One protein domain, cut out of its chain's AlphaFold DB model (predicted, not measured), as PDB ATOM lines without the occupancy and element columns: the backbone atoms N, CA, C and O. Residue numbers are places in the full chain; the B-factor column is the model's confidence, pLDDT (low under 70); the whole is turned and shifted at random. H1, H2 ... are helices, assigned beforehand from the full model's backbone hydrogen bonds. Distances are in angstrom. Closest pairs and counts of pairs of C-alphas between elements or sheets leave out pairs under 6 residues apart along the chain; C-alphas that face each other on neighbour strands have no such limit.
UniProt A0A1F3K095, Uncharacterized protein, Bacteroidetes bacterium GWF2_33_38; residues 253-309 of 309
ATOM      1  N   LEU A 253      28.227 -29.811 -30.602       92.94
ATOM      2  CA  LEU A 253      26.899 -29.947 -29.992       92.94
ATOM      3  C   LEU A 253      26.964 -30.887 -28.783       92.94
ATOM      4  O   LEU A 253      27.591 -31.939 -28.874       92.94
ATOM      5  N   ASN A 254      26.315 -30.538 -27.672       93.88
ATOM      6  CA  ASN A 254      26.328 -31.342 -26.443       93.88
ATOM      7  C   ASN A 254      24.951 -31.384 -25.740       93.88
ATOM      8  O   ASN A 254      24.859 -31.360 -24.513       93.88
ATOM      9  N   VAL A 255      23.873 -31.469 -26.517       93.12
ATOM     10  CA  VAL A 255      22.482 -31.516 -26.034       93.12
ATOM     11  C   VAL A 255      21.991 -32.952 -25.802       93.12
ATOM     12  O   VAL A 255      22.372 -33.867 -26.534       93.12
ATOM     13  N   GLY A 256      21.113 -33.160 -24.826       92.75
ATOM     14  CA  GLY A 256      20.424 -34.429 -24.614       92.75
ATOM     15  C   GLY A 256      21.017 -35.306 -23.513       92.75
ATOM     16  O   GLY A 256      22.027 -34.987 -22.879       92.75
ATOM     17  N   VAL A 257      20.357 -36.440 -23.276       93.00
ATOM     18  CA  VAL A 257      20.666 -37.367 -22.183       93.00
ATOM     19  C   VAL A 257      21.727 -38.379 -22.588       93.00
ATOM     20  O   VAL A 257      21.733 -38.891 -23.709       93.00
ATOM     21  N   ILE A 258      22.621 -38.704 -21.656       93.31
ATOM     22  CA  ILE A 258      23.683 -39.675 -21.911       93.31
ATOM     23  C   ILE A 258      23.082 -41.071 -22.046       93.31
ATOM     24  O   ILE A 258      22.349 -41.557 -21.181       93.31
ATOM     25  N   LYS A 259      23.440 -41.729 -23.142       94.38
ATOM     26  CA  LYS A 259      23.139 -43.118 -23.439       94.38
ATOM     27  C   LYS A 259      24.411 -43.941 -23.282       94.38
ATOM     28  O   LYS A 259      25.498 -43.480 -23.609       94.38
ATOM     29  N   SER A 260      24.277 -45.175 -22.808       90.25
ATOM     30  CA  SER A 260      25.400 -46.113 -22.792       90.25
ATOM     31  C   SER A 260      25.723 -46.579 -24.209       90.25
ATOM     32  O   SER A 260      24.806 -46.967 -24.939       90.25
ATOM     33  N   SER A 261      27.010 -46.629 -24.564       88.44
ATOM     34  CA  SER A 261      27.494 -47.108 -25.866       88.44
ATOM     35  C   SER A 261      27.044 -48.532 -26.234       88.44
ATOM     36  O   SER A 261      26.988 -48.873 -27.414       88.44
ATOM     37  N   TYR A 262      26.647 -49.358 -25.255       90.88
ATOM     38  CA  TYR A 262      26.100 -50.706 -25.475       90.88
ATOM     39  C   TYR A 262      24.634 -50.720 -25.946       90.88
ATOM     40  O   TYR A 262      24.083 -51.789 -26.214       90.88
ATOM     41  N   SER A 263      23.979 -49.562 -26.022       92.38
ATOM     42  CA  SER A 263      22.571 -49.429 -26.408       92.38
ATOM     43  C   SER A 263      22.406 -48.402 -27.519       92.38
ATOM     44  O   SER A 263      23.024 -47.345 -27.467       92.38
ATOM     45  N   SER A 264      21.572 -48.694 -28.518       93.75
ATOM     46  CA  SER A 264      21.287 -47.757 -29.612       93.75
ATOM     47  C   SER A 264      20.451 -46.567 -29.142       93.75
ATOM     48  O   SER A 264      19.651 -46.706 -28.210       93.75
ATOM     49  N   GLN A 265      20.627 -45.428 -29.811       94.81
ATOM     50  CA  GLN A 265      19.736 -44.288 -29.648       94.81
ATOM     51  C   GLN A 265      18.360 -44.626 -30.236       94.81
ATOM     52  O   GLN A 265      18.256 -45.435 -31.166       94.81
ATOM     53  N   MET A 266      17.296 -44.094 -29.642       94.38
ATOM     54  CA  MET A 266      15.920 -44.465 -29.970       94.38
ATOM     55  C   MET A 266      15.073 -43.251 -30.333       94.38
ATOM     56  O   MET A 266      15.141 -42.216 -29.687       94.38
ATOM     57  N   ASN A 267      14.149 -43.435 -31.279       94.00
ATOM     58  CA  ASN A 267      13.097 -42.455 -31.539       94.00
ATOM     59  C   ASN A 267      12.060 -42.473 -30.400       94.00
ATOM     60  O   ASN A 267      11.039 -43.158 -30.477       94.00
ATOM     61  N   ASN A 268      12.365 -41.773 -29.308       93.44
ATOM     62  CA  ASN A 268      11.567 -41.728 -28.080       93.44
ATOM     63  C   ASN A 268      11.265 -40.288 -27.615       93.44
ATOM     64  O   ASN A 268      10.900 -40.083 -26.457       93.44
ATOM     65  N   LEU A 269      11.408 -39.308 -28.518       89.94
ATOM     66  CA  LEU A 269      11.238 -37.865 -28.274       89.94
ATOM     67  C   LEU A 269      12.220 -37.257 -27.259       89.94
ATOM     68  O   LEU A 269      12.082 -36.087 -26.904       89.94
ATOM     69  N   THR A 270      13.195 -38.027 -26.788       92.19
ATOM     70  CA  THR A 270      14.275 -37.545 -25.933       92.19
ATOM     71  C   THR A 270      15.532 -37.528 -26.776       92.19
ATOM     72  O   THR A 270      15.870 -38.550 -27.357       92.19
ATOM     73  N   ILE A 271      16.217 -36.385 -26.838       93.31
ATOM     74  CA  ILE A 271      17.500 -36.337 -27.535       93.31
ATOM     75  C   ILE A 271      18.494 -37.148 -26.712       93.31
ATOM     76  O   ILE A 271      18.713 -36.856 -25.535       93.31
ATOM     77  N   GLU A 272      19.072 -38.175 -27.314       95.00
ATOM     78  CA  GLU A 272      20.065 -39.041 -26.693       95.00
ATOM     79  C   GLU A 272      21.454 -38.721 -27.266       95.00
ATOM     80  O   GLU A 272      21.606 -38.413 -28.444       95.00
ATOM     81  N   LYS A 273      22.504 -38.813 -26.447       95.06
ATOM     82  CA  LYS A 273      23.902 -38.618 -26.865       95.06
ATOM     83  C   LYS A 273      24.794 -39.703 -26.284       95.06
ATOM     84  O   LYS A 273      24.535 -40.191 -25.188       95.06
ATOM     85  N   TYR A 274      25.862 -40.059 -26.981       96.44
ATOM     86  CA  TYR A 274      26.976 -40.782 -26.371       96.44
ATOM     87  C   TYR A 274      28.088 -39.811 -26.002       96.44
ATOM     88  O   TYR A 274      28.280 -38.798 -26.675       96.44
ATOM     89  N   CYS A 275      28.864 -40.166 -24.984       95.38
ATOM     90  CA  CYS A 275      30.132 -39.512 -24.700       95.38
ATOM     91  C   CYS A 275      31.282 -40.444 -25.073       95.38
ATOM     92  O   CYS A 275      31.175 -41.669 -24.958       95.38
ATOM     93  N   TYR A 276      32.388 -39.874 -25.546       93.38
ATOM     94  CA  TYR A 276      33.569 -40.662 -25.885       93.38
ATOM     95  C   TYR A 276      34.046 -41.457 -24.656       93.38
ATOM     96  O   TYR A 276      34.163 -40.905 -23.561       93.38
ATOM     97  N   ASN A 277      34.304 -42.757 -24.835       93.69
ATOM     98  CA  ASN A 277      34.610 -43.719 -23.764       93.69
ATOM     99  C   ASN A 277      33.528 -43.879 -22.670       93.69
ATOM    100  O   ASN A 277      33.862 -44.321 -21.575       93.69
ATOM    101  N   ASP A 278      32.260 -43.543 -22.944       91.50
ATOM    102  CA  ASP A 278      31.170 -43.545 -21.946       91.50
ATOM    103  C   ASP A 278      31.464 -42.667 -20.709       91.50
ATOM    104  O   ASP A 278      30.940 -42.905 -19.622       91.50
ATOM    105  N   ASP A 279      32.297 -41.637 -20.871       92.25
ATOM    106  CA  ASP A 279      32.657 -40.696 -19.809       92.25
ATOM    107  C   ASP A 279      32.035 -39.326 -20.089       92.25
ATOM    108  O   ASP A 279      32.351 -38.680 -21.088       92.25
ATOM    109  N   GLU A 280      31.154 -38.877 -19.196       91.38
ATOM    110  CA  GLU A 280      30.462 -37.588 -19.289       91.38
ATOM    111  C   GLU A 280      31.430 -36.404 -19.420       91.38
ATOM    112  O   GLU A 280      31.171 -35.497 -20.210       91.38
ATOM    113  N   ALA A 281      32.592 -36.445 -18.762       92.62
ATOM    114  CA  ALA A 281      33.578 -35.367 -18.851       92.62
ATOM    115  C   ALA A 281      34.135 -35.194 -20.277       92.62
ATOM    116  O   ALA A 281      34.538 -34.100 -20.672       92.62
ATOM    117  N   ASN A 282      34.128 -36.259 -21.084       93.31
ATOM    118  CA  ASN A 282      34.560 -36.185 -22.475       93.31
ATOM    119  C   ASN A 282      33.523 -35.496 -23.376       93.31
ATOM    120  O   ASN A 282      33.911 -34.951 -24.407       93.31
ATOM    121  N   CYS A 283      32.239 -35.474 -23.007       92.56
ATOM    122  CA  CYS A 283      31.227 -34.711 -23.745       92.56
ATOM    123  C   CYS A 283      31.472 -33.196 -23.650       92.56
ATOM    124  O   CYS A 283      31.236 -32.480 -24.620       92.56
ATOM    125  N   ASP A 284      32.010 -32.707 -22.532       88.56
ATOM    126  CA  ASP A 284      32.330 -31.283 -22.368       88.56
ATOM    127  C   ASP A 284      33.515 -30.834 -23.238       88.56
ATOM    128  O   ASP A 284      33.623 -29.661 -23.592       88.56
ATOM    129  N   ILE A 285      34.400 -31.768 -23.604       88.50
ATOM    130  CA  ILE A 285      35.601 -31.499 -24.410       88.50
ATOM    131  C   ILE A 285      35.332 -31.752 -25.898       88.50
ATOM    132  O   ILE A 285      35.697 -30.944 -26.752       88.50
ATOM    133  N   TYR A 286      34.711 -32.889 -26.222       91.88
ATOM    134  CA  TYR A 286      34.562 -33.373 -27.596       91.88
ATOM    135  C   TYR A 286      33.139 -33.229 -28.146       91.88
ATOM    136  O   TYR A 286      32.939 -33.425 -29.343       91.88
ATOM    137  N   GLY A 287      32.171 -32.835 -27.319       93.50
ATOM    138  CA  GLY A 287      30.752 -32.819 -27.663       93.50
ATOM    139  C   GLY A 287      30.081 -34.186 -27.538       93.50
ATOM    140  O   GLY A 287      30.722 -35.218 -27.319       93.50
ATOM    141  N   GLY A 288      28.762 -34.177 -27.693       94.50
ATOM    142  CA  GLY A 288      27.946 -35.374 -27.801       94.50
ATOM    143  C   GLY A 288      28.139 -36.057 -29.153       94.50
ATOM    144  O   GLY A 288      28.260 -35.418 -30.200       94.50
ATOM    145  N   LEU A 289      28.146 -37.385 -29.135       95.44
ATOM    146  CA  LEU A 289      28.146 -38.208 -30.335       95.44
ATOM    147  C   LEU A 289      26.723 -38.694 -30.598       95.44
ATOM    148  O   LEU A 289      26.077 -39.269 -29.721       95.44
ATOM    149  N   TYR A 290      26.256 -38.493 -31.824       94.19
ATOM    150  CA  TYR A 290      24.892 -38.804 -32.230       94.19
ATOM    151  C   TYR A 290      24.926 -39.744 -33.426       94.19
ATOM    152  O   TYR A 290      25.681 -39.544 -34.382       94.19
ATOM    153  N   GLN A 291      24.097 -40.780 -33.389       93.38
ATOM    154  CA  GLN A 291      23.795 -41.564 -34.573       93.38
ATOM    155  C   GLN A 291      23.106 -40.654 -35.589       93.38
ATOM    156  O   GLN A 291      22.388 -39.726 -35.224       93.38
ATOM    157  N   TRP A 292      23.310 -40.930 -36.877       88.62
ATOM    158  CA  TRP A 292      22.770 -40.095 -37.952       88.62
ATOM    159  C   TRP A 292      21.271 -39.816 -37.790       88.62
ATOM    160  O   TRP A 292      20.834 -38.677 -37.902       88.62
ATOM    161  N   TYR A 293      20.492 -40.851 -37.471       88.81
ATOM    162  CA  TYR A 293      19.055 -40.706 -37.263       88.81
ATOM    163  C   TYR A 293      18.717 -39.801 -36.076       88.81
ATOM    164  O   TYR A 293      17.796 -39.006 -36.189       88.81
ATOM    165  N   GLU A 294      19.480 -39.869 -34.986       92.25
ATOM    166  CA  GLU A 294      19.304 -39.003 -33.819       92.25
ATOM    167  C   GLU A 294      19.610 -37.537 -34.156       92.25
ATOM    168  O   GLU A 294      18.796 -36.657 -33.896       92.25
ATOM    169  N   MET A 295      20.740 -37.284 -34.827       89.44
ATOM    170  CA  MET A 295      21.145 -35.942 -35.270       89.44
ATOM    171  C   MET A 295      20.112 -35.304 -36.210       89.44
ATOM    172  O   MET A 295      19.874 -34.102 -36.153       89.44
ATOM    173  N   MET A 296      19.468 -36.113 -37.054       86.94
ATOM    174  CA  MET A 296      18.404 -35.670 -37.961       86.94
ATOM    175  C   MET A 296      17.008 -35.699 -37.319       86.94
ATOM    176  O   MET A 296      16.008 -35.565 -38.023       86.94
ATOM    177  N   ASN A 297      16.909 -35.918 -36.002       87.12
ATOM    178  CA  ASN A 297      15.646 -36.028 -35.266       87.12
ATOM    179  C   ASN A 297      14.656 -37.038 -35.899       87.12
ATOM    180  O   ASN A 297      13.446 -36.815 -35.983       87.12
ATOM    181  N   TYR A 298      15.198 -38.138 -36.427       86.44
ATOM    182  CA  TYR A 298      14.517 -39.194 -37.184       86.44
ATOM    183  C   TYR A 298      13.659 -38.697 -38.361       86.44
ATOM    184  O   TYR A 298      12.778 -39.422 -38.829       86.44
ATOM    185  N   GLN A 299      13.915 -37.485 -38.862       81.25
ATOM    186  CA  GLN A 299      13.322 -36.960 -40.089       81.25
ATOM    187  C   GLN A 299      14.220 -37.290 -41.296       81.25
ATOM    188  O   GLN A 299      15.434 -37.465 -41.140       81.25
ATOM    189  N   PRO A 300      13.651 -37.445 -42.508       66.75
ATOM    190  CA  PRO A 300      14.442 -37.691 -43.711       66.75
ATOM    191  C   PRO A 300      15.438 -36.550 -43.970       66.75
ATOM    192  O   PRO A 300      15.201 -35.406 -43.595       66.75
ATOM    193  N   ALA A 301      16.564 -36.893 -44.603       61.44
ATOM    194  CA  ALA A 301      17.656 -35.963 -44.864       61.44
ATOM    195  C   ALA A 301      17.205 -34.742 -45.682       61.44
ATOM    196  O   ALA A 301      16.444 -34.875 -46.640       61.44
ATOM    197  N   ASP A 302      17.732 -33.585 -45.284       56.91
ATOM    198  CA  ASP A 302      17.607 -32.284 -45.937       56.91
ATOM    199  C   ASP A 302      17.905 -32.389 -47.450       56.91
ATOM    200  O   ASP A 302      18.766 -33.166 -47.874       56.91
ATOM    201  N   ASN A 303      17.206 -31.607 -48.278       61.66
ATOM    202  CA  ASN A 303      17.212 -31.677 -49.750       61.66
ATOM    203  C   ASN A 303      18.539 -31.210 -50.395       61.66
ATOM    204  O   ASN A 303      18.581 -30.885 -51.582       61.66
ATOM    205  N   GLY A 304      19.626 -31.173 -49.623       56.59
ATOM    206  CA  GLY A 304      20.932 -30.652 -50.014       56.59
ATOM    207  C   GLY A 304      21.153 -29.176 -49.667       56.59
ATOM    208  O   GLY A 304      22.205 -28.644 -50.020       56.59
ATOM    209  N   ASP A 305      20.222 -28.526 -48.963       55.84
ATOM    210  CA  ASP A 305      20.350 -27.130 -48.540       55.84
ATOM    211  C   ASP A 305      20.899 -27.047 -47.113       55.84
ATOM    212  O   ASP A 305      20.232 -27.364 -46.146       55.84
ATOM    213  N   TYR A 306      22.142 -26.598 -46.943       54.81
ATOM    214  CA  TYR A 306      22.758 -26.541 -45.612       54.81
ATOM    215  C   TYR A 306      21.955 -25.674 -44.622       54.81
ATOM    216  O   TYR A 306      21.879 -24.452 -44.803       54.81
ATOM    217  N   GLY A 307      21.475 -26.292 -43.538       50.12
ATOM    218  CA  GLY A 307      20.917 -25.611 -42.366       50.12
ATOM    219  C   GLY A 307      19.412 -25.342 -42.415       50.12
ATOM    220  O   GLY A 307      18.960 -24.443 -41.705       50.12
ATOM    221  N   LEU A 308      18.649 -26.070 -43.239       44.59
ATOM    222  CA  LEU A 308      17.195 -25.939 -43.345       44.59
ATOM    223  C   LEU A 308      16.525 -27.322 -43.350       44.59
ATOM    224  O   LEU A 308      16.058 -27.789 -44.383       44.59
ATOM    225  N   THR A 309      16.409 -27.937 -42.174       46.59
ATOM    226  CA  THR A 309      15.416 -29.003 -41.946       46.59
ATOM    227  C   THR A 309      14.065 -28.416 -41.573       46.59
ATOM    228  O   THR A 309      14.063 -27.537 -40.677       46.59
TER     229      THR A 309
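What this domain is: This is residues 253 to 309 of the 309 residues of an uncharacterized protein of Bacteroidetes bacterium GWF2_33_38 (UniProt A0A1F3K095). The model has little regular structure: a body mostly of loops, with the short helix H1 at one end of its longest axis and a hooked tail, of which residues 302 to 308 stand free, at the other. The smaller helix H2 comes between H1 and this tail, and residues 253 to 279 wind through the body without a named element. The printed part has 57 residues, 11 of them in two named helices, H1 then H2, with no named strand; the class is all helix. It is only just compact, close to loose, with a radius of gyration of the C-alphas of 12.1 A, and only just elongated, spanning 35 by 23 by 15 A.

Where its parts are: H1, residues 280 to 286, measures 10.2 A from C-alpha 280 at (30.462, -37.588, -19.289) to C-alpha 286. H2, residues 292 to 295, ends with C-alpha 295 at (21.145, -35.942, -35.270).

How they stand to each other: H1 and H2 are apart, joined by a tight link of 5 residues. Residues 257 to 258 pair with residues 272 to 273, parallel. In H1, 1 of 3 O i to N i+4 pairs and 3 of 4 O i to N i+3 pairs are within hydrogen-bond range; H2 is too short for an i+4 pair.

The domain as a whole: The C-alphas farthest apart, of Ala 281 and Asn 303, are 35.2 A apart. The printed part has no cut. Residues 300 to 309 have pLDDT under 70.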